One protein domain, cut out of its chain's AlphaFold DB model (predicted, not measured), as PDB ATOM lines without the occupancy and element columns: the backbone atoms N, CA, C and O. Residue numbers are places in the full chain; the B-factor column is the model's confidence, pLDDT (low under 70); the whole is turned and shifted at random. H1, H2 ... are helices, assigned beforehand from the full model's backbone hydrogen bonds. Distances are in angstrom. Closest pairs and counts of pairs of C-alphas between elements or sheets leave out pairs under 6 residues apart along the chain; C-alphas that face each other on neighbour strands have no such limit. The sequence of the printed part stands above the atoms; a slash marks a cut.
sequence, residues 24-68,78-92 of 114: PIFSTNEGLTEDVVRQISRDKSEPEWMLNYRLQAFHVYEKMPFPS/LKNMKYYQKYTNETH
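AT A GLANCE: This is residues 24 to 68 and 78 to 92 of the 114 residues of the protein "ABC superfamily ATP binding cassette transporter, membrane protein" of Lactobacillus suebicus DSM 5007 = KCTC 3549 (UniProt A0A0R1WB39). Two helices, H1 and the longer H2, fold back on each other as a helical hairpin, and two extended stretches run beside H1 on its side away from H2. These stretches are joined by a short antiparallel pairing, residues 26 to 27 with 85 to 86, while residues 63 to 68 stick out past H2. The printed part has 60 residues with two named helices, H1 then H2, and no named strand. Its class is all helix, though the helices hold only 24 residues. It is only just loose, close to compact, with a radius of gyration of the C-alphas of 12.9 A and spans of 38 by 27 by 21 A.

IN THESE COORDINATES: The printed part begins at Pro 24, C-alpha (-11.947, -4.127, -42.427). H1, residues 34 to 43, is 14.3 A long and starts at C-alpha (-29.608, -4.287, -30.813). H2, residues 48 to 61, is 20.0 A long and ends at C-alpha (-36.661, -10.908, -36.389).

HOW THE PARTS SIT: H1 and H2 form a hairpin with a tight link. They touch, the closest C-alphas being those of Ser 41 and Leu 51, 5.9 A apart. They run opposite ways at a shallow tilt of 32 degrees. Every O i to N i+4 pair in H1 and H2 is within hydrogen-bond range.

THE WHOLE: Residues 69 to 77 are not printed, and C-alphas 68 and 78 are 16.9 A apart. No printed residue is under pLDDT 70.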
ATOM      1  N   PRO A  24     -10.764  -4.974 -42.404       84.31
ATOM      2  CA  PRO A  24     -11.947  -4.127 -42.427       84.31
ATOM      3  C   PRO A  24     -11.675  -2.803 -41.705       84.31
ATOM      4  O   PRO A  24     -11.235  -2.785 -40.555       84.31
ATOM      5  N   ILE A  25     -12.040  -1.683 -42.333       90.06
ATOM      6  CA  ILE A  25     -12.000  -0.355 -41.700       90.06
ATOM      7  C   ILE A  25     -13.020  -0.222 -40.564       90.06
ATOM      8  O   ILE A  25     -12.853   0.588 -39.655       90.06
ATOM      9  N   PHE A  26     -14.091  -1.017 -40.616       90.62
ATOM     10  CA  PHE A  26     -15.085  -1.113 -39.562       90.62
ATOM     11  C   PHE A  26     -15.644  -2.533 -39.504       90.62
ATOM     12  O   PHE A  26     -16.011  -3.124 -40.521       90.62
ATOM     13  N   SER A  27     -15.740  -3.072 -38.294       92.12
ATOM     14  CA  SER A  27     -16.365  -4.359 -38.011       92.12
ATOM     15  C   SER A  27     -17.263  -4.195 -36.801       92.12
ATOM     16  O   SER A  27     -16.887  -3.566 -35.815       92.12
ATOM     17  N   THR A  28     -18.433  -4.811 -36.871       93.62
ATOM     18  CA  THR A  28     -19.310  -4.960 -35.709       93.62
ATOM     19  C   THR A  28     -18.854  -6.118 -34.822       93.62
ATOM     20  O   THR A  28     -18.005  -6.926 -35.221       93.62
ATOM     21  N   ASN A  29     -19.420  -6.177 -33.614       91.38
ATOM     22  CA  ASN A  29     -19.347  -7.356 -32.754       91.38
ATOM     23  C   ASN A  29     -20.021  -8.566 -33.421       91.38
ATOM     24  O   ASN A  29     -20.793  -8.429 -34.371       91.38
ATOM     25  N   GLU A  30     -19.739  -9.754 -32.897       93.56
ATOM     26  CA  GLU A  30     -20.406 -10.979 -33.325       93.56
ATOM     27  C   GLU A  30     -21.868 -11.028 -32.867       93.56
ATOM     28  O   GLU A  30     -22.248 -10.476 -31.826       93.56
ATOM     29  N   GLY A  31     -22.682 -11.704 -33.673       94.06
ATOM     30  CA  GLY A  31     -24.102 -11.887 -33.437       94.06
ATOM     31  C   GLY A  31     -24.933 -10.686 -33.874       94.06
ATOM     32  O   GLY A  31     -24.481  -9.541 -33.922       94.06
ATOM     33  N   LEU A  32     -26.202 -10.939 -34.185       94.81
ATOM     34  CA  LEU A  32     -27.152  -9.870 -34.456       94.81
ATOM     35  C   LEU A  32     -27.791  -9.434 -33.138       94.81
ATOM     36  O   LEU A  32     -28.609 -10.151 -32.567       94.81
ATOM     37  N   THR A  33     -27.402  -8.258 -32.653       96.69
ATOM     38  CA  THR A  33     -27.926  -7.659 -31.419       96.69
ATOM     39  C   THR A  33     -28.385  -6.227 -31.665       96.69
ATOM     40  O   THR A  33     -27.990  -5.588 -32.643       96.69
ATOM     41  N   GLU A  34     -29.179  -5.684 -30.745       97.19
ATOM     42  CA  GLU A  34     -29.608  -4.287 -30.813       97.19
ATOM     43  C   GLU A  34     -28.415  -3.313 -30.852       97.19
ATOM     44  O   GLU A  34     -28.436  -2.327 -31.591       97.19
ATOM     45  N   ASP A  35     -27.345  -3.601 -30.104       97.06
ATOM     46  CA  ASP A  35     -26.140  -2.770 -30.118       97.06
ATOM     47  C   ASP A  35     -25.437  -2.821 -31.478       97.06
ATOM     48  O   ASP A  35     -25.070  -1.773 -32.001       97.06
ATOM     49  N   VAL A  36     -25.345  -3.994 -32.114       97.00
ATOM     50  CA  VAL A  36     -24.822  -4.119 -33.488       97.00
ATOM     51  C   VAL A  36     -25.651  -3.286 -34.466       97.00
ATOM     52  O   VAL A  36     -25.092  -2.534 -35.262       97.00
ATOM     53  N   VAL A  37     -26.982  -3.319 -34.365       97.62
ATOM     54  CA  VAL A  37     -27.863  -2.480 -35.197       97.62
ATOM     55  C   VAL A  37     -27.586  -0.987 -34.982       97.62
ATOM     56  O   VAL A  37     -27.478  -0.226 -35.948       97.62
ATOM     57  N   ARG A  38     -27.412  -0.557 -33.726       97.94
ATOM     58  CA  ARG A  38     -27.066   0.832 -33.382       97.94
ATOM     59  C   ARG A  38     -25.670   1.216 -33.870       97.94
ATOM     60  O   ARG A  38     -25.489   2.338 -34.337       97.94
ATOM     61  N   GLN A  39     -24.694   0.312 -33.789       96.56
ATOM     62  CA  GLN A  39     -23.340   0.507 -34.310       96.56
ATOM     63  C   GLN A  39     -23.359   0.741 -35.825       96.56
ATOM     64  O   GLN A  39     -22.785   1.726 -36.279       96.56
ATOM     65  N   ILE A  40     -24.077  -0.096 -36.584       95.69
ATOM     66  CA  ILE A  40     -24.230   0.054 -38.042       95.69
ATOM     67  C   ILE A  40     -24.857   1.407 -38.376       95.69
ATOM     68  O   ILE A  40     -24.367   2.127 -39.240       95.69
ATOM     69  N   SER A  41     -25.933   1.775 -37.681       96.94
ATOM     70  CA  SER A  41     -26.634   3.032 -37.951       96.94
ATOM     71  C   SER A  41     -25.750   4.262 -37.691       96.94
ATOM     72  O   SER A  41     -25.752   5.206 -38.480       96.94
ATOM     73  N   ARG A  42     -24.924   4.212 -36.632       96.12
ATOM     74  CA  ARG A  42     -23.914   5.241 -36.332       96.12
ATOM     75  C   ARG A  42     -22.808   5.301 -37.388       96.12
ATOM     76  O   ARG A  42     -22.504   6.397 -37.843       96.12
ATOM     77  N   ASP A  43     -22.242   4.161 -37.795       94.44
ATOM     78  CA  ASP A  43     -21.212   4.093 -38.850       94.44
ATOM     79  C   ASP A  43     -21.715   4.705 -40.166       94.44
ATOM     80  O   ASP A  43     -21.023   5.479 -40.825       94.44
ATOM     81  N   LYS A  44     -22.973   4.427 -40.510       93.31
ATOM     82  CA  LYS A  44     -23.612   4.931 -41.731       93.31
ATOM     83  C   LYS A  44     -24.175   6.349 -41.594       93.31
ATOM     84  O   LYS A  44     -24.756   6.846 -42.554       93.31
ATOM     85  N   SER A  45     -24.001   6.998 -40.437       95.25
ATOM     86  CA  SER A  45     -24.530   8.341 -40.144       95.25
ATOM     87  C   SER A  45     -26.017   8.484 -40.498       95.25
ATOM     88  O   SER A  45     -26.450   9.470 -41.096       95.25
ATOM     89  N   GLU A  46     -26.805   7.459 -40.174       96.31
ATOM     90  CA  GLU A  46     -28.208   7.391 -40.565       96.31
ATOM     91  C   GLU A  46     -29.082   8.372 -39.766       96.31
ATOM     92  O   GLU A  46     -28.845   8.605 -38.576       96.31
ATOM     93  N   PRO A  47     -30.142   8.922 -40.384       98.19
ATOM     94  CA  PRO A  47     -31.130   9.707 -39.657       98.19
ATOM     95  C   PRO A  47     -31.905   8.834 -38.659       98.19
ATOM     96  O   PRO A  47     -32.088   7.633 -38.861       98.19
ATOM     97  N   GLU A  48     -32.444   9.451 -37.605       98.12
ATOM     98  CA  GLU A  48     -33.111   8.746 -36.497       98.12
ATOM     99  C   GLU A  48     -34.237   7.800 -36.952       98.12
ATOM    100  O   GLU A  48     -34.399   6.702 -36.417       98.12
ATOM    101  N   TRP A  49     -34.996   8.184 -37.979       98.19
ATOM    102  CA  TRP A  49     -36.080   7.351 -38.499       98.19
ATOM    103  C   TRP A  49     -35.578   6.018 -39.083       98.19
ATOM    104  O   TRP A  49     -36.259   5.004 -38.933       98.19
ATOM    105  N   MET A  50     -34.381   5.995 -39.683       98.38
ATOM    106  CA  MET A  50     -33.761   4.769 -40.200       98.38
ATOM    107  C   MET A  50     -33.305   3.861 -39.066       98.38
ATOM    108  O   MET A  50     -33.563   2.658 -39.113       98.38
ATOM    109  N   LEU A  51     -32.700   4.426 -38.015       98.38
ATOM    110  CA  LEU A  51     -32.357   3.660 -36.817       98.38
ATOM    111  C   LEU A  51     -33.609   3.008 -36.217       98.38
ATOM    112  O   LEU A  51     -33.619   1.805 -35.965       98.38
ATOM    113  N   ASN A  52     -34.683   3.780 -36.045       98.50
ATOM    114  CA  ASN A  52     -35.940   3.273 -35.498       98.50
ATOM    115  C   ASN A  52     -36.534   2.157 -36.367       98.50
ATOM    116  O   ASN A  52     -36.979   1.140 -35.834       98.50
ATOM    117  N   TYR A  53     -36.487   2.303 -37.692       98.56
ATOM    118  CA  TYR A  53     -36.924   1.261 -38.619       98.56
ATOM    119  C   TYR A  53     -36.100  -0.029 -38.474       98.56
ATOM    120  O   TYR A  53     -36.663  -1.120 -38.368       98.56
ATOM    121  N   ARG A  54     -34.767   0.080 -38.395       98.06
ATOM    122  CA  ARG A  54     -33.882  -1.078 -38.184       98.06
ATOM    123  C   ARG A  54     -34.151  -1.776 -36.853       98.06
ATOM    124  O   ARG A  54     -34.210  -3.002 -36.820       98.06
ATOM    125  N   LEU A  55     -34.338  -1.015 -35.774       98.50
ATOM    126  CA  LEU A  55     -34.653  -1.557 -34.449       98.50
ATOM    127  C   LEU A  55     -35.996  -2.297 -34.451       98.50
ATOM    128  O   LEU A  55     -36.101  -3.398 -33.915       98.50
ATOM    129  N   GLN A  56     -37.012  -1.742 -35.116       98.44
ATOM    130  CA  GLN A  56     -38.294  -2.426 -35.296       98.44
ATOM    131  C   GLN A  56     -38.126  -3.747 -36.056       98.44
ATOM    132  O   GLN A  56     -38.641  -4.770 -35.607       98.44
ATOM    133  N   ALA A  57     -37.378  -3.750 -37.163       98.00
ATOM    134  CA  ALA A  57     -37.105  -4.963 -37.931       98.00
ATOM    135  C   ALA A  57     -36.354  -6.018 -37.099       98.00
ATOM    136  O   ALA A  57     -36.716  -7.194 -37.138       98.00
ATOM    137  N   PHE A  58     -35.370  -5.598 -36.299       97.69
ATOM    138  CA  PHE A  58     -34.637  -6.471 -35.382       97.69
ATOM    139  C   PHE A  58     -35.564  -7.141 -34.357       97.69
ATOM    140  O   PHE A  58     -35.564  -8.363 -34.236       97.69
ATOM    141  N   HIS A  59     -36.440  -6.382 -33.694       98.00
ATOM    142  CA  HIS A  59     -37.381  -6.956 -32.727       98.00
ATOM    143  C   HIS A  59     -38.441  -7.867 -33.354       98.00
ATOM    144  O   HIS A  59     -39.015  -8.715 -32.666       98.00
ATOM    145  N   VAL A  60     -38.762  -7.674 -34.636       97.88
ATOM    146  CA  VAL A  60     -39.599  -8.624 -35.375       97.88
ATOM    147  C   VAL A  60     -38.801  -9.898 -35.650       97.88
ATOM    148  O   VAL A  60     -39.308 -10.976 -35.358       97.88
ATOM    149  N   TYR A  61     -37.562  -9.779 -36.139       94.81
ATOM    150  CA  TYR A  61     -36.661 -10.908 -36.389       94.81
ATOM    151  C   TYR A  61     -36.482 -11.798 -35.150       94.81
ATOM    152  O   TYR A  61     -36.654 -13.006 -35.257       94.81
ATOM    153  N   GLU A  62     -36.254 -11.220 -33.965       94.50
ATOM    154  CA  GLU A  62     -36.103 -11.980 -32.709       94.50
ATOM    155  C   GLU A  62     -37.324 -12.848 -32.357       94.50
ATOM    156  O   GLU A  62     -37.212 -13.818 -31.608       94.50
ATOM    157  N   LYS A  63     -38.504 -12.499 -32.878       96.56
ATOM    158  CA  LYS A  63     -39.762 -13.224 -32.648       96.56
ATOM    159  C   LYS A  63     -40.089 -14.206 -33.769       96.56
ATOM    160  O   LYS A  63     -41.044 -14.972 -33.631       96.56
ATOM    161  N   MET A  64     -39.363 -14.161 -34.886       93.44
ATOM    162  CA  MET A  64     -39.602 -15.066 -36.001       93.44
ATOM    163  C   MET A  64     -39.065 -16.463 -35.663       93.44
ATOM    164  O   MET A  64     -37.935 -16.591 -35.190       93.44
ATOM    165  N   PRO A  65     -39.840 -17.531 -35.912       91.56
ATOM    166  CA  PRO A  65     -39.299 -18.879 -35.854       91.56
ATOM    167  C   PRO A  65     -38.325 -19.102 -37.015       91.56
ATOM    168  O   PRO A  65     -38.424 -18.453 -38.061       91.56
ATOM    169  N   PHE A  66     -37.423 -20.071 -36.860       89.06
ATOM    170  CA  PHE A  66     -36.625 -20.543 -37.988       89.06
ATOM    171  C   PHE A  66     -37.542 -21.008 -39.132       89.06
ATOM    172  O   PHE A  66     -38.587 -21.620 -38.871       89.06
ATOM    173  N   PRO A  67     -37.180 -20.719 -40.395       89.81
ATOM    174  CA  PRO A  67     -37.969 -21.153 -41.536       89.81
ATOM    175  C   PRO A  67     -38.040 -22.683 -41.580       89.81
ATOM    176  O   PRO A  67     -37.062 -23.375 -41.316       89.81
ATOM    177  N   SER A  68     -39.212 -23.214 -41.932       89.50
ATOM    178  CA  SER A  68     -39.451 -24.659 -42.066       89.50
ATOM    179  C   SER A  68     -39.136 -25.206 -43.460       89.50
ATOM    180  O   SER A  68     -39.330 -26.392 -43.723       89.50
ATOM    181  N   LEU A  78     -25.243 -18.610 -35.604       89.62
ATOM    182  CA  LEU A  78     -25.598 -17.215 -35.868       89.62
ATOM    183  C   LEU A  78     -25.086 -16.245 -34.793       89.62
ATOM    184  O   LEU A  78     -25.003 -15.044 -35.034       89.62
ATOM    185  N   LYS A  79     -24.749 -16.737 -33.596       89.50
ATOM    186  CA  LYS A  79     -24.306 -15.883 -32.485       89.50
ATOM    187  C   LYS A  79     -22.868 -15.418 -32.647       89.50
ATOM    188  O   LYS A  79     -22.565 -14.316 -32.216       89.50
ATOM    189  N   ASN A  80     -22.030 -16.228 -33.288       91.75
ATOM    190  CA  ASN A  80     -20.620 -15.915 -33.516       91.75
ATOM    191  C   ASN A  80     -20.355 -15.397 -34.946       91.75
ATOM    192  O   ASN A  80     -19.216 -15.257 -35.381       91.75
ATOM    193  N   MET A  81     -21.413 -15.091 -35.704       91.94
ATOM    194  CA  MET A  81     -21.300 -14.541 -37.053       91.94
ATOM    195  C   MET A  81     -21.133 -13.017 -37.020       91.94
ATOM    196  O   MET A  81     -21.863 -12.315 -36.319       91.94
ATOM    197  N   LYS A  82     -20.227 -12.477 -37.841       91.44
ATOM    198  CA  LYS A  82     -20.142 -11.033 -38.104       91.44
ATOM    199  C   LYS A  82     -21.135 -10.640 -39.195       91.44
ATOM    200  O   LYS A  82     -20.977 -11.021 -40.350       91.44
ATOM    201  N   TYR A  83     -22.149  -9.858 -38.832       91.25
ATOM    202  CA  TYR A  83     -23.223  -9.462 -39.756       91.25
ATOM    203  C   TYR A  83     -22.873  -8.261 -40.634       91.25
ATOM    204  O   TYR A  83     -23.487  -8.065 -41.682       91.25
ATOM    205  N   TYR A  84     -21.923  -7.429 -40.204       92.75
ATOM    206  CA  TYR A  84     -21.521  -6.248 -40.954       92.75
ATOM    207  C   TYR A  84     -20.035  -5.956 -40.779       92.75
ATOM    208  O   TYR A  84     -19.540  -5.791 -39.656       92.75
ATOM    209  N   GLN A  85     -19.364  -5.856 -41.922       91.88
ATOM    210  CA  GLN A  85     -17.997  -5.390 -42.081       91.88
ATOM    211  C   GLN A  85     -17.957  -4.421 -43.256       91.88
ATOM    212  O   GLN A  85     -18.683  -4.577 -44.239       91.88
ATOM    213  N   LYS A  86     -17.101  -3.415 -43.145       88.06
ATOM    214  CA  LYS A  86     -16.884  -2.398 -44.162       88.06
ATOM    215  C   LYS A  86     -15.392  -2.344 -44.456       88.06
ATOM    216  O   LYS A  86     -14.597  -2.254 -43.524       88.06
ATOM    217  N   TYR A  87     -15.038  -2.389 -45.736       85.25
ATOM    218  CA  TYR A  87     -13.646  -2.386 -46.209       85.25
ATOM    219  C   TYR A  87     -13.241  -1.061 -46.865       85.25
ATOM    220  O   TYR A  87     -12.065  -0.725 -46.891       85.25
ATOM    221  N   THR A  88     -14.208  -0.260 -47.322       80.88
ATOM    222  CA  THR A  88     -13.964   1.067 -47.901       80.88
ATOM    223  C   THR A  88     -15.054   2.061 -47.497       80.88
ATOM    224  O   THR A  88     -16.200   1.683 -47.240       80.88
ATOM    225  N   ASN A  89     -14.685   3.342 -47.398       77.88
ATOM    226  CA  ASN A  89     -15.621   4.462 -47.251       77.88
ATOM    227  C   ASN A  89     -16.053   5.042 -48.603       77.88
ATOM    228  O   ASN A  89     -16.966   5.864 -48.645       77.88
ATOM    229  N   GLU A  90     -15.394   4.632 -49.682       77.31
ATOM    230  CA  GLU A  90     -15.636   5.130 -51.026       77.31
ATOM    231  C   GLU A  90     -16.742   4.308 -51.683       77.31
ATOM    232  O   GLU A  90     -16.795   3.084 -51.572       77.31
ATOM    233  N   THR A  91     -17.665   5.010 -52.334       71.44
ATOM    234  CA  THR A  91     -18.629   4.399 -53.250       71.44
ATOM    235  C   THR A  91     -18.202   4.816 -54.644       71.44
ATOM    236  O   THR A  91     -17.954   6.000 -54.865       71.44
ATOM    237  N   HIS A  92     -18.086   3.855 -55.551       76.12
ATOM    238  CA  HIS A  92     -17.756   4.112 -56.946       76.12
ATOM    239  C   HIS A  92     -19.020   3.934 -57.779       76.12
ATOM    240  O   HIS A  92     -19.662   2.886 -57.710       76.12
TER     241      HIS A  92